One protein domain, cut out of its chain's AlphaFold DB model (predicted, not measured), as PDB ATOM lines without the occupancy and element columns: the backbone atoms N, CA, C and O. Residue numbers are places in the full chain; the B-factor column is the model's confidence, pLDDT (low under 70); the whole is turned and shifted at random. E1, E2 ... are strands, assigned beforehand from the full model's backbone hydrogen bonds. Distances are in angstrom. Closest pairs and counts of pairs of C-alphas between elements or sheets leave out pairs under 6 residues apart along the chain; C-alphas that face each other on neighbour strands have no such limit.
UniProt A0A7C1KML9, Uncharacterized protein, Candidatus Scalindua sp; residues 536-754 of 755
ATOM      1  N   SER A 536     256.598 160.918 215.792       74.81
ATOM      2  CA  SER A 536     255.285 161.444 216.162       74.81
ATOM      3  C   SER A 536     254.254 161.238 215.063       74.81
ATOM      4  O   SER A 536     254.478 161.654 213.929       74.81
ATOM      5  N   MET A 537     253.097 160.694 215.422       77.12
ATOM      6  CA  MET A 537     251.908 160.640 214.573       77.12
ATOM      7  C   MET A 537     251.015 161.844 214.895       77.12
ATOM      8  O   MET A 537     250.710 162.103 216.066       77.12
ATOM      9  N   TRP A 538     250.594 162.602 213.879       74.88
ATOM     10  CA  TRP A 538     249.839 163.842 214.078       74.88
ATOM     11  C   TRP A 538     248.649 164.034 213.131       74.88
ATOM     12  O   TRP A 538     248.667 163.678 211.955       74.88
ATOM     13  N   TYR A 539     247.606 164.659 213.676       76.31
ATOM     14  CA  TYR A 539     246.374 165.024 212.996       76.31
ATOM     15  C   TYR A 539     246.048 166.515 213.216       76.31
ATOM     16  O   TYR A 539     245.863 166.949 214.362       76.31
ATOM     17  N   HIS A 540     245.947 167.308 212.140       65.94
ATOM     18  CA  HIS A 540     245.929 168.775 212.164       65.94
ATOM     19  C   HIS A 540     244.682 169.444 211.529       65.94
ATOM     20  O   HIS A 540     244.701 170.108 210.496       65.94
ATOM     21  N   GLY A 541     243.564 169.456 212.256       61.41
ATOM     22  CA  GLY A 541     242.480 170.413 211.968       61.41
ATOM     23  C   GLY A 541     241.589 170.084 210.765       61.41
ATOM     24  O   GLY A 541     240.816 170.942 210.329       61.41
ATOM     25  N   VAL A 542     241.625 168.845 210.282       63.47
ATOM     26  CA  VAL A 542     240.446 168.191 209.692       63.47
ATOM     27  C   VAL A 542     239.604 167.587 210.843       63.47
ATOM     28  O   VAL A 542     239.908 167.792 212.020       63.47
ATOM     29  N   GLU A 543     238.500 166.899 210.557       75.69
ATOM     30  CA  GLU A 543     237.718 166.168 211.563       75.69
ATOM     31  C   GLU A 543     237.599 164.693 211.168       75.69
ATOM     32  O   GLU A 543     236.868 164.356 210.232       75.69
ATOM     33  N   LEU A 544     238.303 163.804 211.877       75.25
ATOM     34  CA  LEU A 544     238.281 162.370 211.584       75.25
ATOM     35  C   LEU A 544     237.113 161.692 212.293       75.25
ATOM     36  O   LEU A 544     236.943 161.829 213.503       75.25
ATOM     37  N   THR A 545     236.333 160.919 211.539       76.38
ATOM     38  CA  THR A 545     235.300 160.036 212.089       76.38
ATOM     39  C   THR A 545     235.803 158.592 212.094       76.38
ATOM     40  O   THR A 545     235.722 157.920 211.066       76.38
ATOM     41  N   THR A 546     236.291 158.101 213.236       75.00
ATOM     42  CA  THR A 546     236.711 156.693 213.383       75.00
ATOM     43  C   THR A 546     235.490 155.786 213.542       75.00
ATOM     44  O   THR A 546     234.573 156.103 214.306       75.00
ATOM     45  N   ALA A 547     235.458 154.666 212.817       76.81
ATOM     46  CA  ALA A 547     234.349 153.716 212.855       76.81
ATOM     47  C   ALA A 547     234.571 152.626 213.913       76.81
ATOM     48  O   ALA A 547     235.499 151.833 213.795       76.81
ATOM     49  N   ILE A 548     233.696 152.558 214.922       77.94
ATOM     50  CA  ILE A 548     233.766 151.547 215.987       77.94
ATOM     51  C   ILE A 548     232.767 150.427 215.668       77.94
ATOM     52  O   ILE A 548     231.560 150.653 215.646       77.94
ATOM     53  N   GLY A 549     233.266 149.218 215.390       72.56
ATOM     54  CA  GLY A 549     232.447 148.109 214.874       72.56
ATOM     55  C   GLY A 549     231.440 147.514 215.869       72.56
ATOM     56  O   GLY A 549     230.383 147.034 215.454       72.56
ATOM     57  N   ALA A 550     231.749 147.548 217.167       81.62
ATOM     58  CA  ALA A 550     230.898 147.075 218.258       81.62
ATOM     59  C   ALA A 550     231.185 147.848 219.563       81.62
ATOM     60  O   ALA A 550     232.210 148.510 219.696       81.62
ATOM     61  N   SER A 551     230.283 147.768 220.545       82.50
ATOM     62  CA  SER A 551     230.584 148.209 221.916       82.50
ATOM     63  C   SER A 551     231.597 147.278 222.580       82.50
ATOM     64  O   SER A 551     231.529 146.070 222.346       82.50
ATOM     65  N   ASN A 552     232.441 147.805 223.472       86.44
ATOM     66  CA  ASN A 552     233.493 147.049 224.171       86.44
ATOM     67  C   ASN A 552     234.504 146.368 223.219       86.44
ATOM     68  O   ASN A 552     235.028 145.307 223.537       86.44
ATOM     69  N   THR A 553     234.782 146.975 222.056       88.38
ATOM     70  CA  THR A 553     235.850 146.542 221.134       88.38
ATOM     71  C   THR A 553     236.699 147.721 220.679       88.38
ATOM     72  O   THR A 553     236.146 148.796 220.418       88.38
ATOM     73  N   PHE A 554     238.005 147.512 220.528       90.62
ATOM     74  CA  PHE A 554     238.933 148.503 219.995       90.62
ATOM     75  C   PHE A 554     238.863 148.586 218.467       90.62
ATOM     76  O   PHE A 554     238.730 147.591 217.758       90.62
ATOM     77  N   ALA A 555     238.975 149.808 217.955       88.75
ATOM     78  CA  ALA A 555     239.160 150.114 216.546       88.75
ATOM     79  C   ALA A 555     240.434 150.950 216.378       88.75
ATOM     80  O   ALA A 555     240.645 151.917 217.114       88.75
ATOM     81  N   GLN A 556     241.272 150.577 215.415       89.12
ATOM     82  CA  GLN A 556     242.479 151.321 215.060       89.12
ATOM     83  C   GLN A 556     242.118 152.662 214.408       89.12
ATOM     84  O   GLN A 556     241.120 152.780 213.690       89.12
ATOM     85  N   ILE A 557     242.948 153.674 214.637       87.00
ATOM     86  CA  ILE A 557     242.894 154.961 213.944       87.00
ATOM     87  C   ILE A 557     243.901 154.901 212.786       87.00
ATOM     88  O   ILE A 557     245.097 154.998 213.015       87.00
ATOM     89  N   THR A 558     243.421 154.726 211.552       81.44
ATOM     90  CA  THR A 558     244.249 154.378 210.372       81.44
ATOM     91  C   THR A 558     244.418 155.536 209.372       81.44
ATOM     92  O   THR A 558     244.258 155.345 208.165       81.44
ATOM     93  N   SER A 559     244.557 156.778 209.849       75.50
ATOM     94  CA  SER A 559     244.693 157.945 208.959       75.50
ATOM     95  C   SER A 559     245.178 159.196 209.699       75.50
ATOM     96  O   SER A 559     244.363 160.005 210.163       75.50
ATOM     97  N   PHE A 560     246.493 159.365 209.802       80.69
ATOM     98  CA  PHE A 560     247.113 160.604 210.268       80.69
ATOM     99  C   PHE A 560     247.440 161.521 209.075       80.69
ATOM    100  O   PHE A 560     247.452 161.084 207.929       80.69
ATOM    101  N   GLU A 561     247.617 162.825 209.314       80.75
ATOM    102  CA  GLU A 561     247.996 163.774 208.245       80.75
ATOM    103  C   GLU A 561     249.517 163.901 208.095       80.75
ATOM    104  O   GLU A 561     250.005 164.430 207.097       80.75
ATOM    105  N   ASN A 562     250.260 163.464 209.112       77.88
ATOM    106  CA  ASN A 562     251.711 163.443 209.133       77.88
ATOM    107  C   ASN A 562     252.188 162.373 210.124       77.88
ATOM    108  O   ASN A 562     251.761 162.373 211.284       77.88
ATOM    109  N   VAL A 563     253.093 161.508 209.674       75.56
ATOM    110  CA  VAL A 563     253.869 160.606 210.523       75.56
ATOM    111  C   VAL A 563     255.351 160.980 210.406       75.56
ATOM    112  O   VAL A 563     255.917 161.059 209.314       75.56
ATOM    113  N   GLY A 564     255.979 161.256 211.550       73.94
ATOM    114  CA  GLY A 564     257.392 161.616 211.641       73.94
ATOM    115  C   GLY A 564     258.298 160.442 211.271       73.94
ATOM    116  O   GLY A 564     258.121 159.342 211.790       73.94
ATOM    117  N   LEU A 565     259.279 160.700 210.400       70.12
ATOM    118  CA  LEU A 565     260.089 159.661 209.756       70.12
ATOM    119  C   LEU A 565     260.880 158.804 210.757       70.12
ATOM    120  O   LEU A 565     260.690 157.595 210.797       70.12
ATOM    121  N   GLU A 566     261.736 159.406 211.581       77.69
ATOM    122  CA  GLU A 566     262.569 158.682 212.551       77.69
ATOM    123  C   GLU A 566     262.872 159.527 213.795       77.69
ATOM    124  O   GLU A 566     262.946 160.761 213.722       77.69
ATOM    125  N   ASP A 567     263.059 158.866 214.942       76.19
ATOM    126  CA  ASP A 567     263.669 159.505 216.107       76.19
ATOM    127  C   ASP A 567     265.152 159.831 215.849       76.19
ATOM    128  O   ASP A 567     265.760 159.354 214.890       76.19
ATOM    129  N   ALA A 568     265.762 160.650 216.711       67.38
ATOM    130  CA  ALA A 568     267.150 161.115 216.567       67.38
ATOM    131  C   ALA A 568     268.230 160.005 216.487       67.38
ATOM    132  O   ALA A 568     269.413 160.307 216.320       67.38
ATOM    133  N   SER A 569     267.864 158.734 216.651       74.50
ATOM    134  CA  SER A 569     268.738 157.561 216.584       74.50
ATOM    135  C   SER A 569     268.180 156.425 215.704       74.50
ATOM    136  O   SER A 569     268.787 155.355 215.655       74.50
ATOM    137  N   GLY A 570     267.049 156.630 215.018       81.50
ATOM    138  CA  GLY A 570     266.366 155.610 214.215       81.50
ATOM    139  C   GLY A 570     265.757 154.454 215.021       81.50
ATOM    140  O   GLY A 570     265.501 153.388 214.453       81.50
ATOM    141  N   ASN A 571     265.558 154.611 216.339       87.25
ATOM    142  CA  ASN A 571     265.089 153.517 217.199       87.25
ATOM    143  C   ASN A 571     263.572 153.315 217.117       87.25
ATOM    144  O   ASN A 571     263.114 152.176 217.156       87.25
ATOM    145  N   ALA A 572     262.803 154.397 217.031       87.25
ATOM    146  CA  ALA A 572     261.430 154.427 216.546       87.25
ATOM    147  C   ALA A 572     261.412 155.065 215.146       87.25
ATOM    148  O   ALA A 572     262.129 156.038 214.895       87.25
ATOM    149  N   VAL A 573     260.632 154.492 214.228       87.75
ATOM    150  CA  VAL A 573     260.508 154.926 212.826       87.75
ATOM    151  C   VAL A 573     259.046 154.813 212.417       87.75
ATOM    152  O   VAL A 573     258.442 153.764 212.621       87.75
ATOM    153  N   GLY A 574     258.465 155.877 211.869       85.69
ATOM    154  CA  GLY A 574     257.069 155.877 211.427       85.69
ATOM    155  C   GLY A 574     256.917 155.512 209.949       85.69
ATOM    156  O   GLY A 574     257.732 155.939 209.125       85.69
ATOM    157  N   ASP A 575     255.880 154.747 209.587       80.38
ATOM    158  CA  ASP A 575     255.625 154.397 208.183       80.38
ATOM    159  C   ASP A 575     254.891 155.527 207.434       80.38
ATOM    160  O   ASP A 575     253.665 155.647 207.443       80.38
ATOM    161  N   ALA A 576     255.665 156.333 206.703       68.12
ATOM    162  CA  ALA A 576     255.170 157.381 205.801       68.12
ATOM    163  C   ALA A 576     254.543 156.852 204.484       68.12
ATOM    164  O   ALA A 576     254.441 157.590 203.496       68.12
ATOM    165  N   THR A 577     254.196 155.562 204.407       74.62
ATOM    166  CA  THR A 577     253.473 154.942 203.283       74.62
ATOM    167  C   THR A 577     252.050 154.512 203.638       74.62
ATOM    168  O   THR A 577     251.202 154.484 202.740       74.62
ATOM    169  N   THR A 578     251.774 154.221 204.913       70.06
ATOM    170  CA  THR A 578     250.427 153.928 205.438       70.06
ATOM    171  C   THR A 578     249.893 155.023 206.369       70.06
ATOM    172  O   THR A 578     248.676 155.156 206.491       70.06
ATOM    173  N   ASP A 579     250.774 155.863 206.931       77.00
ATOM    174  CA  ASP A 579     250.458 156.991 207.819       77.00
ATOM    175  C   ASP A 579     249.630 156.590 209.064       77.00
ATOM    176  O   ASP A 579     248.750 157.339 209.512       77.00
ATOM    177  N   ASP A 580     249.881 155.401 209.628       82.25
ATOM    178  CA  ASP A 580     249.119 154.840 210.755       82.25
ATOM    179  C   ASP A 580     249.914 154.081 211.838       82.25
ATOM    180  O   ASP A 580     249.308 153.732 212.858       82.25
ATOM    181  N   ASP A 581     251.236 153.910 211.699       88.56
ATOM    182  CA  ASP A 581     252.059 153.177 212.672       88.56
ATOM    183  C   ASP A 581     253.441 153.794 213.000       88.56
ATOM    184  O   ASP A 581     253.936 154.712 212.333       88.56
ATOM    185  N   ILE A 582     254.053 153.287 214.080       91.00
ATOM    186  CA  ILE A 582     255.465 153.483 214.440       91.00
ATOM    187  C   ILE A 582     256.099 152.116 214.732       91.00
ATOM    188  O   ILE A 582     255.749 151.449 215.706       91.00
ATOM    189  N   THR A 583     257.085 151.724 213.929       91.38
ATOM    190  CA  THR A 583     257.879 150.499 214.095       91.38
ATOM    191  C   THR A 583     259.071 150.720 215.034       91.38
ATOM    192  O   THR A 583     259.819 151.695 214.909       91.38
ATOM    193  N   ILE A 584     259.298 149.772 215.949       93.38
ATOM    194  CA  ILE A 584     260.424 149.778 216.893       93.38
ATOM    195  C   ILE A 584     261.614 148.973 216.348       93.38
ATOM    196  O   ILE A 584     261.560 147.752 216.210       93.38
ATOM    197  N   ASN A 585     262.737 149.643 216.096       92.50
ATOM    198  CA  ASN A 585     263.978 149.039 215.597       92.50
ATOM    199  C   ASN A 585     264.948 148.593 216.705       92.50
ATOM    200  O   ASN A 585     265.844 147.787 216.439       92.50
ATOM    201  N   LEU A 586     264.800 149.089 217.939       92.88
ATOM    202  CA  LEU A 586     265.678 148.745 219.062       92.88
ATOM    203  C   LEU A 586     264.887 148.540 220.358       92.88
ATOM    204  O   LEU A 586     264.138 149.406 220.775       92.88
ATOM    205  N   ALA A 587     265.084 147.412 221.040       91.94
ATOM    206  CA  ALA A 587     264.379 147.147 222.293       91.94
ATOM    207  C   ALA A 587     264.801 148.097 223.437       91.94
ATOM    208  O   ALA A 587     265.962 148.533 223.521       91.94
ATOM    209  N   GLY A 588     263.866 148.365 224.347       91.38
ATOM    210  CA  GLY A 588     264.078 149.135 225.576       91.38
ATOM    211  C   GLY A 588     262.799 149.798 226.087       91.38
ATOM    212  O   GLY A 588     261.708 149.512 225.594       91.38
ATOM    213  N   SER A 589     262.953 150.707 227.049       91.31
ATOM    214  CA  SER A 589     261.877 151.577 227.526       91.31
ATOM    215  C   SER A 589     261.657 152.751 226.566       91.31
ATOM    216  O   SER A 589     262.612 153.371 226.085       91.31
ATOM    217  N   TYR A 590     260.390 153.042 226.285       91.19
ATOM    218  CA  TYR A 590     259.939 154.141 225.441       91.19
ATOM    219  C   TYR A 590     258.897 154.981 226.172       91.19
ATOM    220  O   TYR A 590     257.879 154.450 226.611       91.19
ATOM    221  N   GLU A 591     259.116 156.290 226.243       90.50
ATOM    222  CA  GLU A 591     258.106 157.257 226.661       90.50
ATOM    223  C   GLU A 591     257.097 157.455 225.519       90.50
ATOM    224  O   GLU A 591     257.469 157.714 224.368       90.50
ATOM    225  N   ILE A 592     255.807 157.306 225.834       91.31
ATOM    226  CA  ILE A 592     254.695 157.494 224.901       91.31
ATOM    227  C   ILE A 592     253.754 158.562 225.464       91.31
ATOM    228  O   ILE A 592     253.210 158.418 226.557       91.31
ATOM    229  N   GLU A 593     253.524 159.617 224.684       91.00
ATOM    230  CA  GLU A 593     252.620 160.727 225.017       91.00
ATOM    231  C   GLU A 593     251.467 160.769 224.012       91.00
ATOM    232  O   GLU A 593     251.691 160.846 222.803       91.00
ATOM    233  N   ILE A 594     250.224 160.781 224.499       91.38
ATOM    234  CA  ILE A 594     249.018 160.979 223.691       91.38
ATOM    235  C   ILE A 594     248.319 162.260 224.132       91.38
ATOM    236  O   ILE A 594     248.007 162.446 225.307       91.38
ATOM    237  N   GLY A 595     247.982 163.110 223.164       89.00
ATOM    238  CA  GLY A 595     247.190 164.322 223.362       89.00
ATOM    239  C   GLY A 595     246.010 164.355 222.401       89.00
ATOM    240  O   GLY A 595     246.186 164.213 221.194       89.00
ATOM    241  N   CYS A 596     244.789 164.538 222.908       87.06
ATOM    242  CA  CYS A 596     243.584 164.476 222.080       87.06
ATOM    243  C   CYS A 596     242.540 165.553 222.408       87.06
ATOM    244  O   CYS A 596     242.387 166.021 223.542       87.06
ATOM    245  N   SER A 597     241.750 165.904 221.391       85.88
ATOM    246  CA  SER A 597     240.454 166.559 221.558       85.88
ATOM    247  C   SER A 597     239.401 165.896 220.675       85.88
ATOM    248  O   SER A 597     239.637 165.641 219.493       85.88
ATOM    249  N   PHE A 598     238.249 165.585 221.266       82.81
ATOM    250  CA  PHE A 598     237.240 164.722 220.658       82.81
ATOM    251  C   PHE A 598     235.831 165.047 221.150       82.81
ATOM    252  O   PHE A 598     235.649 165.623 222.223       82.81
ATOM    253  N   ARG A 599     234.817 164.662 220.375       80.69
ATOM    254  CA  ARG A 599     233.398 164.751 220.757       80.69
ATOM    255  C   ARG A 599     232.612 163.555 220.231       80.69
ATOM    256  O   ARG A 599     233.020 162.916 219.260       80.69
ATOM    257  N   ASN A 600     231.457 163.272 220.832       78.25
ATOM    258  CA  ASN A 600     230.540 162.281 220.274       78.25
ATOM    259  C   ASN A 600     229.937 162.818 218.957       78.25
ATOM    260  O   ASN A 600     229.535 163.982 218.878       78.25
ATOM    261  N   ALA A 601     229.869 161.976 217.921       72.12
ATOM    262  CA  ALA A 601     229.256 162.334 216.646       72.12
ATOM    263  C   ALA A 601     227.740 162.578 216.778       72.12
ATOM    264  O   ALA A 601     227.207 163.459 216.102       72.12
ATOM    265  N   SER A 602     227.035 161.834 217.650       70.38
ATOM    266  CA  SER A 602     225.634 162.118 218.013       70.38
ATOM    267  C   SER A 602     225.126 161.336 219.238       70.38
ATOM    268  O   SER A 602     225.546 160.213 219.512       70.38
ATOM    269  N   GLY A 603     224.133 161.889 219.944       68.56
ATOM    270  CA  GLY A 603     223.348 161.163 220.955       68.56
ATOM    271  C   GLY A 603     223.772 161.390 222.411       68.56
ATOM    272  O   GLY A 603     224.280 162.452 222.767       68.56
ATOM    273  N   SER A 604     223.478 160.403 223.263       74.38
ATOM    274  CA  SER A 604     223.726 160.424 224.715       74.38
ATOM    275  C   SER A 604     225.215 160.482 225.079       74.38
ATOM    276  O   SER A 604     226.078 160.288 224.224       74.38
ATOM    277  N   ASN A 605     225.515 160.690 226.365       79.19
ATOM    278  CA  ASN A 605     226.872 160.561 226.901       79.19
ATOM    279  C   ASN A 605     227.469 159.178 226.591       79.19
ATOM    280  O   ASN A 605     226.735 158.187 226.549       79.19
ATOM    281  N   LYS A 606     228.790 159.130 226.404       78.50
ATOM    282  CA  LYS A 606     229.564 157.924 226.070       78.50
ATOM    283  C   LYS A 606     230.804 157.854 226.937       78.50
ATOM    284  O   LYS A 606     231.433 158.897 227.094       78.50
ATOM    285  N   ASN A 607     231.154 156.672 227.444       85.38
ATOM    286  CA  ASN A 607     232.505 156.433 227.947       85.38
ATOM    287  C   ASN A 607     233.383 156.012 226.763       85.38
ATOM    288  O   ASN A 607     233.034 155.074 226.040       85.38
ATOM    289  N   LEU A 608     234.438 156.787 226.516       83.06
ATOM    290  CA  LEU A 608     235.406 156.544 225.456       83.06
ATOM    291  C   LEU A 608     236.750 156.192 226.084       83.06
ATOM    292  O   LEU A 608     237.199 156.906 226.981       83.06
ATOM    293  N   VAL A 609     237.396 155.165 225.541       87.75
ATOM    294  CA  VAL A 609     238.774 154.781 225.851       87.75
ATOM    295  C   VAL A 609     239.632 155.079 224.623       87.75
ATOM    296  O   VAL A 609     239.332 154.575 223.541       87.75
ATOM    297  N   ILE A 610     240.682 155.890 224.770       89.38
ATOM    298  CA  ILE A 610     241.756 156.062 223.773       89.38
ATOM    299  C   ILE A 610     243.067 155.598 224.414       89.38
ATOM    300  O   ILE A 610     243.374 156.009 225.533       89.38
ATOM    301  N   VAL A 611     243.820 154.738 223.728       91.75
ATOM    302  CA  VAL A 611     244.983 154.028 224.290       91.75
ATOM    303  C   VAL A 611     245.962 153.626 223.172       91.75
ATOM    304  O   VAL A 611     245.497 153.305 222.070       91.75
ATOM    305  N   PRO A 612     247.294 153.634 223.390       92.94
ATOM    306  CA  PRO A 612     248.236 153.104 222.416       92.94
ATOM    307  C   PRO A 612     248.175 151.576 222.462       92.94
ATOM    308  O   PRO A 612     248.221 150.969 223.537       92.94
ATOM    309  N   GLY A 613     248.045 150.963 221.291       93.00
ATOM    310  CA  GLY A 613     248.136 149.523 221.103       93.00
ATOM    311  C   GLY A 613     249.501 149.161 220.554       93.00
ATOM    312  O   GLY A 613     249.989 149.796 219.626       93.00
ATOM    313  N   VAL A 614     250.108 148.141 221.144       94.50
ATOM    314  CA  VAL A 614     251.348 147.543 220.665       94.50
ATOM    315  C   VAL A 614     250.999 146.204 220.041       94.50
ATOM    316  O   VAL A 614     250.700 145.242 220.759       94.50
ATOM    317  N   THR A 615     251.018 146.152 218.714       95.19
ATOM    318  CA  THR A 615     250.959 144.904 217.956       95.19
ATOM    319  C   THR A 615     252.295 144.188 218.152       95.19
ATOM    320  O   THR A 615     253.353 144.686 217.763       95.19
ATOM    321  N   LEU A 616     252.259 143.039 218.832       93.31
ATOM    322  CA  LEU A 616     253.464 142.364 219.319       93.31
ATOM    323  C   LEU A 616     254.186 141.619 218.190       93.31
ATOM    324  O   LEU A 616     253.609 140.730 217.559       93.31
ATOM    325  N   ALA A 617     255.489 141.860 218.030       92.06
ATOM    326  CA  ALA A 617     256.358 141.144 217.087       92.06
ATOM    327  C   ALA A 617     256.344 139.621 217.307       92.06
ATOM    328  O   ALA A 617     256.604 138.821 216.405       92.06
ATOM    329  N   THR A 618     256.088 139.206 218.550       92.44
ATOM    330  CA  THR A 618     255.902 137.813 218.961       92.44
ATOM    331  C   THR A 618     254.670 137.715 219.872       92.44
ATOM    332  O   THR A 618     254.798 137.921 221.082       92.44
ATOM    333  N   PRO A 619     253.484 137.385 219.324       94.12
ATOM    334  CA  PRO A 619     252.246 137.256 220.092       94.12
ATOM    335  C   PRO A 619     252.353 136.268 221.262       94.12
ATOM    336  O   PRO A 619     252.938 135.182 221.142       94.12
ATOM    337  N   LEU A 620     251.759 136.611 222.408       95.12
ATOM    338  CA  LEU A 620     251.871 135.789 223.619       95.12
ATOM    339  C   LEU A 620     250.961 134.563 223.506       95.12
ATOM    340  O   LEU A 620     249.752 134.684 223.326       95.12
ATOM    341  N   THR A 621     251.523 133.361 223.638       95.88
ATOM    342  CA  THR A 621     250.769 132.112 223.438       95.88
ATOM    343  C   THR A 621     249.849 131.790 224.617       95.88
ATOM    344  O   THR A 621     250.308 131.556 225.740       95.88
ATOM    345  N   ILE A 622     248.550 131.672 224.343       96.81
ATOM    346  CA  ILE A 622     247.554 131.176 225.293       96.81
ATOM    347  C   ILE A 622     247.632 129.647 225.339       96.81
ATOM    348  O   ILE A 622     247.652 128.952 224.326       96.81
ATOM    349  N   THR A 623     247.698 129.111 226.556       95.38
ATOM    350  CA  THR A 623     247.836 127.670 226.831       95.38
ATOM    351  C   THR A 623     246.651 127.088 227.603       95.38
ATOM    352  O   THR A 623     246.553 125.870 227.753       95.38
ATOM    353  N   GLY A 624     245.720 127.938 228.046       95.44
ATOM    354  CA  GLY A 624     244.483 127.543 228.710       95.44
ATOM    355  C   GLY A 624     243.540 128.723 228.945       95.44
ATOM    356  O   GLY A 624     243.987 129.861 229.077       95.44
ATOM    357  N   ALA A 625     242.241 128.434 229.029       96.38
ATOM    358  CA  ALA A 625     241.191 129.371 229.430       96.38
ATOM    359  C   ALA A 625     240.132 128.620 230.257       96.38
ATOM    360  O   ALA A 625     239.624 127.582 229.817       96.38
ATOM    361  N   THR A 626     239.791 129.095 231.456       96.38
ATOM    362  CA  THR A 626     238.819 128.399 232.321       96.38
ATOM    363  C   THR A 626     237.374 128.636 231.878       96.38
ATOM    364  O   THR A 626     236.986 129.738 231.498       96.38
ATOM    365  N   ASN A 627     236.537 127.599 231.978       95.62
ATOM    366  CA  ASN A 627     235.093 127.727 231.779       95.62
ATOM    367  C   ASN A 627     234.422 128.244 233.068       95.62
ATOM    368  O   ASN A 627     233.764 127.482 233.781       95.62
ATOM    369  N   ALA A 628     234.695 129.500 233.417       93.62
ATOM    370  CA  ALA A 628     234.282 130.145 234.664       93.62
ATOM    371  C   ALA A 628     233.838 131.602 234.423       93.62
ATOM    372  O   ALA A 628     233.810 132.069 233.286       93.62
ATOM    373  N   THR A 629     233.447 132.310 235.482       94.25
ATOM    374  CA  THR A 629     233.139 133.748 235.443       94.25
ATOM    375  C   THR A 629     233.814 134.416 236.648       94.25
ATOM    376  O   THR A 629     233.371 134.152 237.769       94.25
ATOM    377  N   PRO A 630     234.860 135.241 236.456       96.06
ATOM    378  CA  PRO A 630     235.528 135.541 235.182       96.06
ATOM    379  C   PRO A 630     236.227 134.323 234.547       96.06
ATOM    380  O   PRO A 630     236.498 133.317 235.211       96.06
ATOM    381  N   ILE A 631     236.527 134.410 233.249       97.31
ATOM    382  CA  ILE A 631     237.468 133.502 232.581       97.31
ATOM    383  C   ILE A 631     238.877 133.813 233.094       97.31
ATOM    384  O   ILE A 631     239.310 134.959 233.030       97.31
ATOM    385  N   VAL A 632     239.608 132.785 233.527       97.06
ATOM    386  CA  VAL A 632     241.044 132.856 233.836       97.06
ATOM    387  C   VAL A 632     241.823 132.331 232.631       97.06
ATOM    388  O   VAL A 632     241.705 131.153 232.276       97.06
ATOM    389  N   MET A 633     242.633 133.188 232.021       97.31
ATOM    390  CA  MET A 633     243.572 132.852 230.951       97.31
ATOM    391  C   MET A 633     244.879 132.310 231.522       97.31
ATOM    392  O   MET A 633     245.276 132.656 232.630       97.31
ATOM    393  N   THR A 634     245.567 131.448 230.771       96.81
ATOM    394  CA  THR A 634     246.901 130.924 231.109       96.81
ATOM    395  C   THR A 634     247.884 131.238 229.986       96.81
ATOM    396  O   THR A 634     247.846 130.611 228.926       96.81
ATOM    397  N   VAL A 635     248.779 132.194 230.232       96.25
ATOM    398  CA  VAL A 635     249.788 132.709 229.294       96.25
ATOM    399  C   VAL A 635     251.106 132.793 230.058       96.25
ATOM    400  O   VAL A 635     251.235 133.577 230.993       96.25
ATOM    401  N   VAL A 636     252.076 131.936 229.739       93.81
ATOM    402  CA  VAL A 636     253.296 131.805 230.556       93.81
ATOM    403  C   VAL A 636     254.196 133.031 230.378       93.81
ATOM    404  O   VAL A 636     254.612 133.320 229.262       93.81
ATOM    405  N   GLY A 637     254.530 133.718 231.475       91.06
ATOM    406  CA  GLY A 637     255.457 134.854 231.469       91.06
ATOM    407  C   GLY A 637     254.947 136.103 230.743       91.06
ATOM    408  O   GLY A 637     255.753 136.835 230.185       91.06
ATOM    409  N   HIS A 638     253.634 136.355 230.743       91.75
ATOM    410  CA  HIS A 638     252.983 137.352 229.878       91.75
ATOM    411  C   HIS A 638     253.398 138.824 230.058       91.75
ATOM    412  O   HIS A 638     253.036 139.651 229.232       91.75
ATOM    413  N   GLY A 639     254.080 139.202 231.144       88.81
ATOM    414  CA  GLY A 639     254.516 140.588 231.400       88.81
ATOM    415  C   GLY A 639     253.407 141.587 231.783       88.81
ATOM    416  O   GLY A 639     253.673 142.481 232.580       88.81
ATOM    417  N   LEU A 640     252.171 141.384 231.302       91.94
ATOM    418  CA  LEU A 640     250.985 142.232 231.535       91.94
ATOM    419  C   LEU A 640     250.802 142.674 233.001       91.94
ATOM    420  O   LEU A 640     251.109 141.923 233.937       91.94
ATOM    421  N   LEU A 641     250.270 143.879 233.202       92.00
ATOM    422  CA  LEU A 641     249.866 144.482 234.477       92.00
ATOM    423  C   LEU A 641     248.351 144.329 234.725       92.00
ATOM    424  O   LEU A 641     247.607 143.968 233.824       92.00
ATOM    425  N   ASN A 642     247.887 144.562 235.961       92.75
ATOM    426  CA  ASN A 642     246.444 144.723 236.189       92.75
ATOM    427  C   ASN A 642     246.028 146.076 235.605       92.75
ATOM    428  O   ASN A 642     246.690 147.068 235.902       92.75
ATOM    429  N   GLY A 643     244.946 146.110 234.834       89.25
ATOM    430  CA  GLY A 643     244.491 147.309 234.126       89.25
ATOM    431  C   GLY A 643     245.072 147.473 232.718       89.25
ATOM    432  O   GLY A 643     244.531 148.270 231.958       89.25
ATOM    433  N   ASP A 644     246.091 146.693 232.326       93.44
ATOM    434  CA  ASP A 644     246.404 146.523 230.899       93.44
ATOM    435  C   ASP A 644     245.165 145.976 230.175       93.44
ATOM    436  O   ASP A 644     244.356 145.252 230.765       93.44
ATOM    437  N   MET A 645     245.024 146.283 228.889       94.12
ATOM    438  CA  MET A 645     244.017 145.644 228.040       94.12
ATOM    439  C   MET A 645     244.706 144.814 226.960       94.12
ATOM    440  O   MET A 645     245.866 145.045 226.616       94.12
ATOM    441  N   VAL A 646     243.996 143.828 226.424       94.88
ATOM    442  CA  VAL A 646     244.521 142.908 225.410       94.88
ATOM    443  C   VAL A 646     243.490 142.625 224.328       94.88
ATOM    444  O   VAL A 646     242.335 142.342 224.649       94.88
ATOM    445  N   THR A 647     243.929 142.602 223.069       95.19
ATOM    446  CA  THR A 647     243.221 141.889 221.997       95.19
ATOM    447  C   THR A 647     243.762 140.472 221.940       95.19
ATOM    448  O   THR A 647     244.966 140.254 221.765       95.19
ATOM    449  N   GLN A 648     242.873 139.493 222.077       94.62
ATOM    450  CA  GLN A 648     243.224 138.078 221.989       94.62
ATOM    451  C   GLN A 648     242.328 137.336 220.998       94.62
ATOM    452  O   GLN A 648     241.109 137.527 220.957       94.62
ATOM    453  N   SER A 649     242.938 136.470 220.191       94.81
ATOM    454  CA  SER A 649     242.278 135.754 219.100       94.81
ATOM    455  C   SER A 649     242.676 134.276 219.067       94.81
ATOM    456  O   SER A 649     243.606 133.849 219.742       94.81
ATOM    457  N   GLY A 650     241.950 133.452 218.302       94.06
ATOM    458  CA  GLY A 650     242.283 132.040 218.071       94.06
ATOM    459  C   GLY A 650     242.025 131.057 219.228       94.06
ATOM    460  O   GLY A 650     242.346 129.875 219.081       94.06
ATOM    461  N   VAL A 651     241.437 131.482 220.353       96.12
ATOM    462  CA  VAL A 651     241.147 130.615 221.509       96.12
ATOM    463  C   VAL A 651     240.025 129.626 221.173       96.12
ATOM    464  O   VAL A 651     238.853 129.994 221.037       96.12
ATOM    465  N   GLY A 652     240.385 128.347 221.052       92.69
ATOM    466  CA  GLY A 652     239.467 127.258 220.731       92.69
ATOM    467  C   GLY A 652     238.687 126.727 221.937       92.69
ATOM    468  O   GLY A 652     239.208 126.601 223.048       92.69
ATOM    469  N   GLY A 653     237.427 126.355 221.702       94.62
ATOM    470  CA  GLY A 653     236.557 125.709 222.689       94.62
ATOM    471  C   GLY A 653     235.870 126.690 223.638       94.62
ATOM    472  O   GLY A 653     234.644 126.771 223.628       94.62
ATOM    473  N   ASN A 654     236.641 127.470 224.400       94.69
ATOM    474  CA  ASN A 654     236.127 128.593 225.191       94.69
ATOM    475  C   ASN A 654     236.180 129.884 224.360       94.69
ATOM    476  O   ASN A 654     237.016 130.756 224.591       94.69
ATOM    477  N   THR A 655     235.339 129.981 223.330       94.62
ATOM    478  CA  THR A 655     235.434 131.069 222.348       94.62
ATOM    479  C   THR A 655     235.053 132.445 222.897       94.62
ATOM    480  O   THR A 655     235.357 133.438 222.245       94.62
ATOM    481  N   ALA A 656     234.447 132.518 224.089       93.88
ATOM    482  CA  ALA A 656     234.199 133.772 224.809       93.88
ATOM    483  C   ALA A 656     235.491 134.487 225.256       93.88
ATOM    484  O   ALA A 656     235.445 135.660 225.595       93.88
ATOM    485  N   ALA A 657     236.638 133.804 225.216       94.62
ATOM    486  CA  ALA A 657     237.959 134.383 225.449       94.62
ATOM    487  C   ALA A 657     238.617 134.959 224.172       94.62
ATOM    488  O   ALA A 657     239.839 135.005 224.090       94.62
ATOM    489  N   ASN A 658     237.834 135.352 223.161       94.31
ATOM    490  CA  ASN A 658     238.326 136.072 221.979       94.31
ATOM    491  C   ASN A 658     237.663 137.449 221.903       94.31
ATOM    492  O   ASN A 658     236.451 137.542 222.107       94.31
ATOM    493  N   GLY A 659     238.438 138.479 221.570       92.50
ATOM    494  CA  GLY A 659     238.026 139.882 221.614       92.50
ATOM    495  C   GLY A 659     238.951 140.723 222.492       92.50
ATOM    496  O   GLY A 659     240.078 140.308 222.783       92.50
ATOM    497  N   ASP A 660     238.441 141.880 222.909       93.19
ATOM    498  CA  ASP A 660     239.172 142.895 223.666       93.19
ATOM    499  C   ASP A 660     238.740 142.899 225.135       93.19
ATOM    500  O   ASP A 660     237.544 142.917 225.437       93.19
ATOM    501  N   PHE A 661     239.706 142.866 226.054       94.38
ATOM    502  CA  PHE A 661     239.436 142.678 227.484       94.38
ATOM    503  C   PHE A 661     240.408 143.447 228.376       94.38
ATOM    504  O   PHE A 661     241.586 143.573 228.041       94.38
ATOM    505  N   PHE A 662     239.938 143.861 229.554       93.69
ATOM    506  CA  PHE A 662     240.801 144.246 230.670       93.69
ATOM    507  C   PHE A 662     241.448 143.014 231.316       93.69
ATOM    508  O   PHE A 662     240.821 141.962 231.480       93.69
ATOM    509  N   VAL A 663     242.706 143.182 231.722       94.94
ATOM    510  CA  VAL A 663     243.508 142.226 232.486       94.94
ATOM    511  C   VAL A 663     243.290 142.479 233.978       94.94
ATOM    512  O   VAL A 663     243.801 143.450 234.539       94.94
ATOM    513  N   SER A 664     242.567 141.574 234.633       94.88
ATOM    514  CA  SER A 664     242.289 141.616 236.074       94.88
ATOM    515  C   SER A 664     242.983 140.488 236.842       94.88
ATOM    516  O   SER A 664     243.394 139.478 236.272       94.88
ATOM    517  N   ASN A 665     243.118 140.655 238.165       94.62
ATOM    518  CA  ASN A 665     243.619 139.646 239.117       94.62
ATOM    519  C   ASN A 665     244.853 138.843 238.645       94.62
ATOM    520  O   ASN A 665     244.944 137.628 238.845       94.62
ATOM    521  N   LYS A 666     245.828 139.520 238.027       93.31
ATOM    522  CA  LYS A 666     247.000 138.873 237.439       93.31
ATOM    523  C   LYS A 666     247.854 138.096 238.446       93.31
ATOM    524  O   LYS A 666     248.048 138.491 239.598       93.31
ATOM    525  N   ALA A 667     248.489 137.051 237.936       94.62
ATOM    526  CA  ALA A 667     249.662 136.393 238.497       94.62
ATOM    527  C   ALA A 667     250.759 136.322 237.413       94.62
ATOM    528  O   ALA A 667     250.634 136.933 236.360       94.62
ATOM    529  N   ASN A 668     251.847 135.578 237.634       93.94
ATOM    530  CA  ASN A 668     252.965 135.529 236.674       93.94
ATOM    531  C   ASN A 668     252.633 134.837 235.334       93.94
ATOM    532  O   ASN A 668     253.360 135.027 234.363       93.94
ATOM    533  N   ASN A 669     251.610 133.975 235.311       95.88
ATOM    534  CA  ASN A 669     251.272 133.114 234.169       95.88
ATOM    535  C   ASN A 669     249.764 133.090 233.851       95.88
ATOM    536  O   ASN A 669     249.321 132.257 233.059       95.88
ATOM    537  N   THR A 670     248.954 133.907 234.528       96.19
ATOM    538  CA  THR A 670     247.487 133.861 234.447       96.19
ATOM    539  C   THR A 670     246.878 135.216 234.765       96.19
ATOM    540  O   THR A 670     247.369 135.901 235.660       96.19
ATOM    541  N   TYR A 671     245.760 135.543 234.128       97.38
ATOM    542  CA  TYR A 671     244.954 136.732 234.415       97.38
ATOM    543  C   TYR A 671     243.470 136.446 234.180       97.38
ATOM    544  O   TYR A 671     243.121 135.493 233.483       97.38
ATOM    545  N   GLU A 672     242.602 137.247 234.783       97.25
ATOM    546  CA  GLU A 672     241.152 137.208 234.609       97.25
ATOM    547  C   GLU A 672     240.700 138.216 233.546       97.25
ATOM    548  O   GLU A 672     241.337 139.253 233.368       97.25
ATOM    549  N   LEU A 673     239.621 137.888 232.827       96.62
ATOM    550  CA  LEU A 673     239.032 138.740 231.789       96.62
ATOM    551  C   LEU A 673     237.815 139.515 232.298       96.62
ATOM    552  O   LEU A 673     236.825 138.914 232.737       96.62
ATOM    553  N   GLU A 674     237.847 140.826 232.095       93.75
ATOM    554  CA  GLU A 674     236.696 141.726 232.190       93.75
ATOM    555  C   GLU A 674     236.469 142.420 230.837       93.75
ATOM    556  O   GLU A 674     237.416 142.627 230.078       93.75
ATOM    557  N   ASP A 675     235.221 142.755 230.494       90.31
ATOM    558  CA  ASP A 675     234.961 143.657 229.364       90.31
ATOM    559  C   ASP A 675     235.397 145.091 229.694       90.31
ATOM    560  O   ASP A 675     235.647 145.429 230.852       90.31
ATOM    561  N   LEU A 676     235.452 145.962 228.680       85.38
ATOM    562  CA  LEU A 676     235.843 147.365 228.870       85.38
ATOM    563  C   LEU A 676     234.883 148.159 229.785       85.38
ATOM    564  O   LEU A 676     235.197 149.275 230.172       85.38
ATOM    565  N   SER A 677     233.744 147.582 230.189       84.44
ATOM    566  CA  SER A 677     232.816 148.137 231.182       84.44
ATOM    567  C   SER A 677     233.037 147.579 232.605       84.44
ATOM    568  O   SER A 677     232.173 147.760 233.466       84.44
ATOM    569  N   ASN A 678     234.166 146.906 232.871       87.06
ATOM    570  CA  ASN A 678     234.507 146.222 234.132       87.06
ATOM    571  C   ASN A 678     233.524 145.088 234.512       87.06
ATOM    572  O   ASN A 678     233.147 144.910 235.675       87.06
ATOM    573  N   THR A 679     233.043 144.326 233.518       91.06
ATOM    574  CA  THR A 679     232.183 143.151 233.734       91.06
ATOM    575  C   THR A 679     232.935 141.850 233.463       91.06
ATOM    576  O   THR A 679     233.346 141.578 232.338       91.06
ATOM    577  N   ASN A 680     233.036 140.989 234.482       95.69
ATOM    578  CA  ASN A 680     233.614 139.643 234.384       95.69
ATOM    579  C   ASN A 680     233.055 138.832 233.201       95.69
ATOM    580  O   ASN A 680     231.860 138.517 233.162       95.69
ATOM    581  N   ILE A 681     233.932 138.397 232.295       96.12
ATOM    582  CA  ILE A 681     233.546 137.583 231.137       96.12
ATOM    583  C   ILE A 681     233.166 136.170 231.580       96.12
ATOM    584  O   ILE A 681     233.879 135.527 232.352       96.12
ATOM    585  N   ALA A 682     232.054 135.649 231.063       95.00
ATOM    586  CA  ALA A 682     231.628 134.277 231.315       95.00
ATOM    587  C   ALA A 682     232.139 133.310 230.237       95.00
ATOM    588  O   ALA A 682     231.873 133.487 229.048       95.00
ATOM    589  N   GLY A 683     232.814 132.243 230.667       94.81
ATOM    590  CA  GLY A 683     233.203 131.125 229.813       94.81
ATOM    591  C   GLY A 683     231.998 130.455 229.153       94.81
ATOM    592  O   GLY A 683     230.942 130.286 229.767       94.81
ATOM    593  N   ASN A 684     232.162 130.071 227.887       94.81
ATOM    594  CA  ASN A 684     231.114 129.442 227.080       94.81
ATOM    595  C   ASN A 684     231.430 127.987 226.684       94.81
ATOM    596  O   ASN A 684     230.616 127.329 226.034       94.81
ATOM    597  N   GLY A 685     232.588 127.466 227.094       93.88
ATOM    598  CA  GLY A 685     233.056 126.123 226.772       93.88
ATOM    599  C   GLY A 685     234.370 125.788 227.475       93.88
ATOM    600  O   GLY A 685     235.001 126.640 228.093       93.88
ATOM    601  N   ALA A 686     234.797 124.529 227.399       93.44
ATOM    602  CA  ALA A 686     236.135 124.143 227.840       93.44
ATOM    603  C   ALA A 686     237.164 124.523 226.764       93.44
ATOM    604  O   ALA A 686     236.936 124.255 225.585       93.44
ATOM    605  N   TYR A 687     238.299 125.095 227.169       96.25
ATOM    606  CA  TYR A 687     239.430 125.347 226.274       96.25
ATOM    607  C   TYR A 687     239.905 124.054 225.593       96.25
ATOM    608  O   TYR A 687     240.096 123.035 226.262       96.25
ATOM    609  N   THR A 688     240.122 124.100 224.276       93.44
ATOM    610  CA  THR A 688     240.628 122.955 223.502       93.44
ATOM    611  C   THR A 688     242.063 123.137 223.024       93.44
ATOM    612  O   THR A 688     242.842 122.189 223.088       93.44
ATOM    613  N   SER A 689     242.401 124.313 222.489       93.88
ATOM    614  CA  SER A 689     243.658 124.556 221.766       93.88
ATOM    615  C   SER A 689     243.756 125.995 221.263       93.88
ATOM    616  O   SER A 689     242.726 126.581 220.931       93.88
ATOM    617  N   GLY A 690     244.982 126.461 221.023       92.44
ATOM    618  CA  GLY A 690     245.253 127.718 220.325       92.44
ATOM    619  C   GLY A 690     244.979 128.950 221.180       92.44
ATOM    620  O   GLY A 690     244.617 128.847 222.347       92.44
ATOM    621  N   GLY A 691     245.137 130.115 220.571       95.06
ATOM    622  CA  GLY A 691     244.977 131.390 221.243       95.06
ATOM    623  C   GLY A 691     246.284 132.169 221.318       95.06
ATOM    624  O   GLY A 691     247.311 131.626 221.735       95.06
ATOM    625  N   THR A 692     246.228 133.444 220.965       96.69
ATOM    626  CA  THR A 692     247.309 134.411 221.150       96.69
ATOM    627  C   THR A 692     246.759 135.714 221.720       96.69
ATOM    628  O   THR A 692     245.605 136.061 221.480       96.69
ATOM    629  N   VAL A 693     247.579 136.412 222.507       96.12
ATOM    630  CA  VAL A 693     247.438 137.857 222.721       96.12
ATOM    631  C   VAL A 693     248.244 138.524 221.620       96.12
ATOM    632  O   VAL A 693     249.465 138.355 221.575       96.12
ATOM    633  N   ASP A 694     247.547 139.219 220.728       92.38
ATOM    634  CA  ASP A 694     248.119 139.785 219.505       92.38
ATOM    635  C   ASP A 694     248.488 141.265 219.699       92.38
ATOM    636  O   ASP A 694     249.538 141.704 219.233       92.38
ATOM    637  N   ILE A 695     247.664 142.002 220.457       95.50
ATOM    638  CA  ILE A 695     247.862 143.421 220.776       95.50
ATOM    639  C   ILE A 695     247.815 143.608 222.294       95.50
ATOM    640  O   ILE A 695     246.911 143.092 222.964       95.50
ATOM    641  N   LYS A 696     248.772 144.368 222.834       94.19
ATOM    642  CA  LYS A 696     248.776 144.856 224.219       94.19
ATOM    643  C   LYS A 696     248.460 146.351 224.242       94.19
ATOM    644  O   LYS A 696     249.108 147.126 223.551       94.19
ATOM    645  N   TYR A 697     247.558 146.764 225.122       93.94
ATOM    646  CA  TYR A 697     247.284 148.165 225.434       93.94
ATOM    647  C   TYR A 697     247.739 148.468 226.865       93.94
ATOM    648  O   TYR A 697     247.430 147.702 227.783       93.94
ATOM    649  N   SER A 698     248.467 149.567 227.075       88.38
ATOM    650  CA  SER A 698     248.928 149.944 228.420       88.38
ATOM    651  C   SER A 698     247.784 150.497 229.268       88.38
ATOM    652  O   SER A 698     247.130 151.463 228.877       88.38
ATOM    653  N   GLY A 699     247.589 149.929 230.460       85.12
ATOM    654  CA  GLY A 699     246.654 150.462 231.456       85.12
ATOM    655  C   GLY A 699     247.111 151.771 232.105       85.12
ATOM    656  O   GLY A 699     246.313 152.451 232.743       85.12
ATOM    657  N   GLU A 700     248.389 152.130 231.954       86.88
ATOM    658  CA  GLU A 700     248.966 153.356 232.521       86.88
ATOM    659  C   GLU A 700     248.871 154.544 231.546       86.88
ATOM    660  O   GLU A 700     248.796 155.691 231.982       86.88
ATOM    661  N   ILE A 701     248.792 154.282 230.235       91.69
ATOM    662  CA  ILE A 701     248.801 155.298 229.166       91.69
ATOM    663  C   ILE A 701     247.421 155.338 228.492       91.69
ATOM    664  O   ILE A 701     247.274 155.084 227.300       91.69
ATOM    665  N   VAL A 702     246.376 155.611 229.274       90.69
ATOM    666  CA  VAL A 702     244.978 155.540 228.822       90.69
ATOM    667  C   VAL A 702     244.217 156.839 229.080       90.69
ATOM    668  O   VAL A 702     244.315 157.458 230.139       90.69
ATOM    669  N   ILE A 703     243.407 157.245 228.103       89.56
ATOM    670  CA  ILE A 703     242.442 158.336 228.224       89.56
ATOM    671  C   ILE A 703     241.044 157.715 228.259       89.56
ATOM    672  O   ILE A 703     240.404 157.544 227.222       89.56
ATOM    673  N   GLU A 704     240.572 157.391 229.462       87.81
ATOM    674  CA  GLU A 704     239.171 157.042 229.715       87.81
ATOM    675  C   GLU A 704     238.385 158.313 230.068       87.81
ATOM    676  O   GLU A 704     238.753 159.067 230.980       87.81
ATOM    677  N   ARG A 705     237.300 158.604 229.339       84.06
ATOM    678  CA  ARG A 705     236.471 159.779 229.629       84.06
ATOM    679  C   ARG A 705     235.024 159.641 229.171       84.06
ATOM    680  O   ARG A 705     234.739 159.461 227.988       84.06
ATOM    681  N   VAL A 706     234.107 159.971 230.082       83.62
ATOM    682  CA  VAL A 706     232.713 160.258 229.731       83.62
ATOM    683  C   VAL A 706     232.608 161.609 229.014       83.62
ATOM    684  O   VAL A 706     232.848 162.660 229.615       83.62
ATOM    685  N   VAL A 707     232.195 161.604 227.744       76.38
ATOM    686  CA  VAL A 707     231.909 162.820 226.962       76.38
ATOM    687  C   VAL A 707     230.408 162.999 226.764       76.38
ATOM    688  O   VAL A 707     229.690 162.065 226.405       76.38
ATOM    689  N   SER A 708     229.923 164.217 227.021       71.81
ATOM    690  CA  SER A 708     228.510 164.590 226.966       71.81
ATOM    691  C   SER A 708     228.113 165.174 225.613       71.81
ATOM    692  O   SER A 708     228.378 166.341 225.326       71.81
ATOM    693  N   GLY A 709     227.416 164.378 224.798       72.19
ATOM    694  CA  GLY A 709     226.827 164.835 223.538       72.19
ATOM    695  C   GLY A 709     227.824 165.578 222.641       72.19
ATOM    696  O   GLY A 709     228.880 165.054 222.301       72.19
ATOM    697  N   THR A 710     227.482 166.804 222.247       69.56
ATOM    698  CA  THR A 710     228.252 167.607 221.283       69.56
ATOM    699  C   THR A 710     229.481 168.320 221.857       69.56
ATOM    700  O   THR A 710     230.184 168.982 221.095       69.56
ATOM    701  N   ASP A 711     229.731 168.245 223.166       75.44
ATOM    702  CA  ASP A 711     230.816 169.000 223.801       75.44
ATOM    703  C   ASP A 711     232.194 168.388 223.500       75.44
ATOM    704  O   ASP A 711     232.368 167.168 223.493       75.44
ATOM    705  N   LEU A 712     233.196 169.246 223.283       77.75
ATOM    706  CA  LEU A 712     234.584 168.821 223.089       77.75
ATOM    707  C   LEU A 712     235.222 168.421 224.425       77.75
ATOM    708  O   LEU A 712     235.489 169.263 225.287       77.75
ATOM    709  N   GLY A 713     235.526 167.134 224.564       79.94
ATOM    710  CA  GLY A 713     236.473 166.623 225.543       79.94
ATOM    711  C   GLY A 713     237.914 166.918 225.122       79.94
ATOM    712  O   GLY A 713     238.240 166.967 223.937       79.94
ATOM    713  N   ARG A 714     238.786 167.103 226.114       84.69
ATOM    714  CA  ARG A 714     240.244 167.065 225.960       84.69
ATOM    715  C   ARG A 714     240.799 166.058 226.956       84.69
ATOM    716  O   ARG A 714     240.287 165.975 228.074       84.69
ATOM    717  N   GLY A 715     241.832 165.337 226.551       85.88
ATOM    718  CA  GLY A 715     242.563 164.402 227.396       85.88
ATOM    719  C   GLY A 715     244.015 164.329 226.950       85.88
ATOM    720  O   GLY A 715     244.301 164.509 225.766       85.88
ATOM    721  N   MET A 716     244.907 164.090 227.902       90.62
ATOM    722  CA  MET A 716     246.302 163.747 227.643       90.62
ATOM    723  C   MET A 716     246.683 162.609 228.591       90.62
ATOM    724  O   MET A 716     246.184 162.583 229.720       90.62
ATOM    725  N   ALA A 717     247.513 161.687 228.122       92.25
ATOM    726  CA  ALA A 717     248.092 160.599 228.900       92.25
ATOM    727  C   ALA A 717     249.551 160.420 228.470       92.25
ATOM    728  O   ALA A 717     249.859 160.537 227.286       92.25
ATOM    729  N   GLU A 718     250.428 160.154 229.428       92.06
ATOM    730  CA  GLU A 718     251.869 159.996 229.229       92.06
ATOM    731  C   GLU A 718     252.369 158.853 230.118       92.06
ATOM    732  O   GLU A 718     251.818 158.624 231.199       92.06
ATOM    733  N   GLY A 719     253.384 158.126 229.664       90.56
ATOM    734  CA  GLY A 719     254.033 157.085 230.455       90.56
ATOM    735  C   GLY A 719     254.983 156.226 229.628       90.56
ATOM    736  O   GLY A 719     255.021 156.319 228.402       90.56
ATOM    737  N   SER A 720     255.745 155.380 230.314       90.25
ATOM    738  CA  SER A 720     256.788 154.554 229.703       90.25
ATOM    739  C   SER A 720     256.284 153.137 229.412       90.25
ATOM    740  O   SER A 720     255.521 152.561 230.190       90.25
ATOM    741  N   MET A 721     256.734 152.533 228.314       89.06
ATOM    742  CA  MET A 721     256.488 151.125 228.006       89.06
ATOM    743  C   MET A 721     257.749 150.435 227.485       89.06
ATOM    744  O   MET A 721     258.455 150.959 226.631       89.06
ATOM    745  N   GLU A 722     258.003 149.224 227.978       90.75
ATOM    746  CA  GLU A 722     259.058 148.355 227.456       90.75
ATOM    747  C   GLU A 722     258.599 147.732 226.126       90.75
ATOM    748  O   GLU A 722     257.599 147.006 226.106       90.75
ATOM    749  N   LEU A 723     259.318 148.012 225.036       92.88
ATOM    750  CA  LEU A 723     259.014 147.557 223.672       92.88
ATOM    751  C   LEU A 723     260.152 146.689 223.112       92.88
ATOM    752  O   LEU A 723     261.330 146.881 223.436       92.88
ATOM    753  N   ALA A 724     259.807 145.725 222.259       93.25
ATOM    754  CA  ALA A 724     260.741 144.835 221.578       93.25
ATOM    755  C   ALA A 724     261.009 145.264 220.123       93.25
ATOM    756  O   ALA A 724     260.262 146.025 219.515       93.25
ATOM    757  N   VAL A 725     262.091 144.740 219.535       94.62
ATOM    758  CA  VAL A 725     262.398 144.965 218.112       94.62
ATOM    759  C   VAL A 725     261.334 144.304 217.236       94.62
ATOM    760  O   VAL A 725     261.117 143.096 217.336       94.62
ATOM    761  N   GLY A 726     260.740 145.090 216.341       91.38
ATOM    762  CA  GLY A 726     259.653 144.697 215.454       91.38
ATOM    763  C   GLY A 726     258.258 144.851 216.060       91.38
ATOM    764  O   GLY A 726     257.297 144.482 215.388       91.38
ATOM    765  N   ASP A 727     258.131 145.344 217.299       95.25
ATOM    766  CA  ASP A 727     256.829 145.764 217.823       95.25
ATOM    767  C   ASP A 727     256.362 147.003 217.051       95.25
ATOM    768  O   ASP A 727     257.171 147.856 216.667       95.25
ATOM    769  N   ILE A 728     255.053 147.093 216.829       92.81
ATOM    770  CA  ILE A 728     254.419 148.184 216.088       92.81
ATOM    771  C   ILE A 728     253.478 148.920 217.044       92.81
ATOM    772  O   ILE A 728     252.618 148.298 217.667       92.81
ATOM    773  N   VAL A 729     253.670 150.232 217.191       92.62
ATOM    774  CA  VAL A 729     252.863 151.100 218.056       92.62
ATOM    775  C   VAL A 729     251.858 151.868 217.205       92.62
ATOM    776  O   VAL A 729     252.225 152.684 216.363       92.62
ATOM    777  N   GLU A 730     250.581 151.631 217.469       92.19
ATOM    778  CA  GLU A 730     249.431 152.210 216.772       92.19
ATOM    779  C   GLU A 730     248.476 152.821 217.814       92.19
ATOM    780  O   GLU A 730     248.576 152.554 219.017       92.19
ATOM    781  N   LEU A 731     247.505 153.633 217.387       91.12
ATOM    782  CA  LEU A 731     246.550 154.262 218.304       91.12
ATOM    783  C   LEU A 731     245.132 153.711 218.124       91.12
ATOM    784  O   LEU A 731     244.593 153.693 217.016       91.12
ATOM    785  N   TYR A 732     244.509 153.308 219.233       91.19
ATOM    786  CA  TYR A 732     243.206 152.645 219.242       91.19
ATOM    787  C   TYR A 732     242.165 153.401 220.065       91.19
ATOM    788  O   TYR A 732     242.476 154.138 221.005       91.19
ATOM    789  N   VAL A 733     240.898 153.193 219.706       88.12
ATOM    790  CA  VAL A 733     239.735 153.774 220.378       88.12
ATOM    791  C   VAL A 733     238.620 152.744 220.570       88.12
ATOM    792  O   VAL A 733     238.306 151.986 219.655       88.12
ATOM    793  N   ALA A 734     237.993 152.732 221.747       88.62
ATOM    794  CA  ALA A 734     236.821 151.914 222.060       88.62
ATOM    795  C   ALA A 734     235.707 152.744 222.715       88.62
ATOM    796  O   ALA A 734     235.958 153.758 223.367       88.62
ATOM    797  N   ASN A 735     234.464 152.284 222.555       84.75
ATOM    798  CA  ASN A 735     233.269 152.854 223.180       84.75
ATOM    799  C   ASN A 735     232.544 151.754 223.957       84.75
ATOM    800  O   ASN A 735     232.128 150.744 223.389       84.75
ATOM    801  N   GLU A 736     232.363 151.961 225.256       81.44
ATOM    802  CA  GLU A 736     231.680 150.998 226.126       81.44
ATOM    803  C   GLU A 736     230.157 150.996 225.938       81.44
ATOM    804  O   GLU A 736     229.462 150.040 226.271       81.44
ATOM    805  N   SER A 737     229.605 152.093 225.414       74.00
ATOM    806  CA  SER A 737     228.167 152.362 225.455       74.00
ATOM    807  C   SER A 737     227.389 151.868 224.228       74.00
ATOM    808  O   SER A 737     226.204 151.572 224.359       74.00
ATOM    809  N   ASP A 738     227.999 151.847 223.036       73.38
ATOM    810  CA  ASP A 738     227.439 151.333 221.769       73.38
ATOM    811  C   ASP A 738     228.477 151.349 220.622       73.38
ATOM    812  O   ASP A 738     229.614 151.767 220.795       73.38
ATOM    813  N   ALA A 739     228.076 150.914 219.424       71.50
ATOM    814  CA  ALA A 739     228.892 150.899 218.203       71.50
ATOM    815  C   ALA A 739     228.828 152.222 217.398       71.50
ATOM    816  O   ALA A 739     228.771 152.207 216.171       71.50
ATOM    817  N   ASN A 740     228.708 153.374 218.070       71.69
ATOM    818  CA  ASN A 740     228.631 154.677 217.394       71.69
ATOM    819  C   ASN A 740     230.009 155.348 217.290       71.69
ATOM    820  O   ASN A 740     230.822 155.261 218.207       71.69
ATOM    821  N   ASN A 741     230.233 156.041 216.171       70.81
ATOM    822  CA  ASN A 741     231.488 156.720 215.837       70.81
ATOM    823  C   ASN A 741     231.708 158.005 216.659       70.81
ATOM    824  O   ASN A 741     230.756 158.656 217.096       70.81
ATOM    825  N   PHE A 742     232.967 158.435 216.758       77.19
ATOM    826  CA  PHE A 742     233.377 159.697 217.390       77.19
ATOM    827  C   PHE A 742     234.084 160.598 216.393       77.19
ATOM    828  O   PHE A 742     234.597 160.121 215.383       77.19
ATOM    829  N   ILE A 743     234.105 161.897 216.691       80.88
ATOM    830  CA  ILE A 743     234.827 162.888 215.899       80.88
ATOM    831  C   ILE A 743     236.061 163.334 216.679       80.88
ATOM    832  O   ILE A 743     235.941 163.925 217.757       80.88
ATOM    833  N   LEU A 744     237.232 163.061 216.112       81.69
ATOM    834  CA  LEU A 744     238.534 163.539 216.565       81.69
ATOM    835  C   LEU A 744     238.807 164.891 215.888       81.69
ATOM    836  O   LEU A 744     238.702 165.004 214.668       81.69
ATOM    837  N   SER A 745     239.126 165.919 216.675       79.94
ATOM    838  CA  SER A 745     239.378 167.284 216.179       79.94
ATOM    839  C   SER A 745     240.859 167.672 216.206       79.94
ATOM    840  O   SER A 745     241.295 168.484 215.397       79.94
ATOM    841  N   GLN A 746     241.634 167.108 217.137       85.06
ATOM    842  CA  GLN A 746     243.102 167.168 217.175       85.06
ATOM    843  C   GLN A 746     243.601 165.897 217.859       85.06
ATOM    844  O   GLN A 746     243.010 165.495 218.868       85.06
ATOM    845  N   LEU A 747     244.669 165.292 217.341       87.38
ATOM    846  CA  LEU A 747     245.263 164.083 217.908       87.38
ATOM    847  C   LEU A 747     246.772 164.062 217.659       87.38
ATOM    848  O   LEU A 747     247.211 164.245 216.527       87.38
ATOM    849  N   THR A 748     247.548 163.849 218.714       88.44
ATOM    850  CA  THR A 748     249.000 163.635 218.700       88.44
ATOM    851  C   THR A 748     249.307 162.338 219.430       88.44
ATOM    852  O   THR A 748     248.803 162.146 220.536       88.44
ATOM    853  N   MET A 749     250.188 161.515 218.869       89.19
ATOM    854  CA  MET A 749     250.944 160.510 219.615       89.19
ATOM    855  C   MET A 749     252.435 160.750 219.374       89.19
ATOM    856  O   MET A 749     252.836 161.009 218.242       89.19
ATOM    857  N   LYS A 750     253.253 160.687 220.422       88.75
ATOM    858  CA  LYS A 750     254.719 160.705 220.336       88.75
ATOM    859  C   LYS A 750     255.254 159.419 220.942       88.75
ATOM    860  O   LYS A 750     254.705 158.959 221.938       88.75
ATOM    861  N   VAL A 751     256.324 158.893 220.363       88.50
ATOM    862  CA  VAL A 751     257.080 157.749 220.874       88.50
ATOM    863  C   VAL A 751     258.557 158.140 220.855       88.50
ATOM    864  O   VAL A 751     259.087 158.520 219.809       88.50
ATOM    865  N   GLN A 752     259.219 158.076 222.010       86.00
ATOM    866  CA  GLN A 752     260.655 158.333 222.141       86.00
ATOM    867  C   GLN A 752     261.296 157.255 223.009       86.00
ATOM    868  O   GLN A 752     260.754 156.887 224.044       86.00
ATOM    869  N   ARG A 753     262.474 156.770 222.617       86.19
ATOM    870  CA  ARG A 753     263.280 155.904 223.480       86.19
ATOM    871  C   ARG A 753     263.838 156.695 224.667       86.19
ATOM    872  O   ARG A 753     264.345 157.804 224.482       86.19
ATOM    873  N   GLU A 754     263.780 156.109 225.858       81.50
ATOM    874  CA  GLU A 754     264.490 156.613 227.039       81.50
ATOM    875  C   GLU A 754     265.991 156.250 226.927       81.50
ATOM    876  O   GLU A 754     266.327 155.143 226.494       81.50
TER     877      GLU A 754
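Overview. This is residues 536 to 754 of the 755 residues of an uncharacterized protein of Candidatus Scalindua sp (UniProt A0A7C1KML9). The model has two lobes: a sandwich, with the sheet of E1, E15, E5 and E13 face to face with a layer of E2, E3, E4, E14, E12 and the first part of E6, and beside it a smaller closed barrel of six strands, E6 E7 E10 E9 E8 E11 and back to E6. The long strand E6 runs from the sandwich into the barrel. The printed part has 219 residues, no named helix and fifteen named strands, E1 to E15 in order; its class is all strand, and its neighbour strands are antiparallel. It is compact, with a radius of gyration of the C-alphas of 17.3 A and spans of 49 by 45 by 26 A.

Along the chain. Find C-alpha 536 at (255.285, 161.444, 216.162), where E1 begins; it runs to 546 and bends by 109 degrees at residue 542. Next come E2 (554 to 556), E3 (572 to 574), E4 (582 to 584) and E5 (588 to 600), 36.4 A long. From C-alpha 606 at (229.564, 157.924, 226.070), E6 runs to 625, 31.0 A, bending by 124 degrees at residue 622. Then find E7 (632 to 635), E8 (645 to 649), E9 (659 to 664), E10 (670 to 674), E11 (692 to 697) and E12 (703 to 707). E13 (713 to 723) spans 29.6 A, E14 (728 to 735) 22.8 A and E15 (742 to 753) 30.8 A, ending at (263.280, 155.904, 223.480).

Arrangement. Begin at edge strand E1: N 537 and O 749 of E15 are 2.8 A apart, within hydrogen-bond range. So are N 591 of E5 and O 752 of E15, 2.8 A, and N 594 of E5 and O 717 of edge strand E13, 2.8 A. This sheet is twisted. The closest C-alphas of E14 and E15, Leu 731 and Met 749, are 7.8 A apart. E14 has E2 and E4 on one side, with N 555 to O 733 at 2.8 A and N 729 to O 582 at 2.8 A, and E6 on the other, with N 613 to O 730 at 2.8 A. E3 and E4 form a hairpin, N 583 to O 573, 2.8 A. E12 pairs with E6, N 703 to O 610, 2.9 A. In the barrel, E6 and E7 form a hairpin, N 623 to O 634, 2.8 A, and E11 closes the ring on E6, N 614 to O 696, 2.8 A. E8 E9 E10 is a meander, each strand the antiparallel neighbour of the one before; look at N 646 and O 661, 2.9 A, and N 672 and O 664, 2.8 A. E7 E8 E9 E10 and E8 E9 E10 E11 are Greek keys, a meander of three strands with first and fourth also antiparallel neighbours: N 633 and O 671 are 2.8 A apart, N 697 and O 645 2.8 A. E7 is apart from E14.

Size, cuts and confidence. The C-alphas farthest apart, of Ala 568 and Gly 685, are 49.9 A apart. The printed part has no cut; the links E2 to E3 and E10 to E11 are long. Its mean pLDDT is 87.3, and residues 540 to 542, 568, 576, 603 and 710 are under 70.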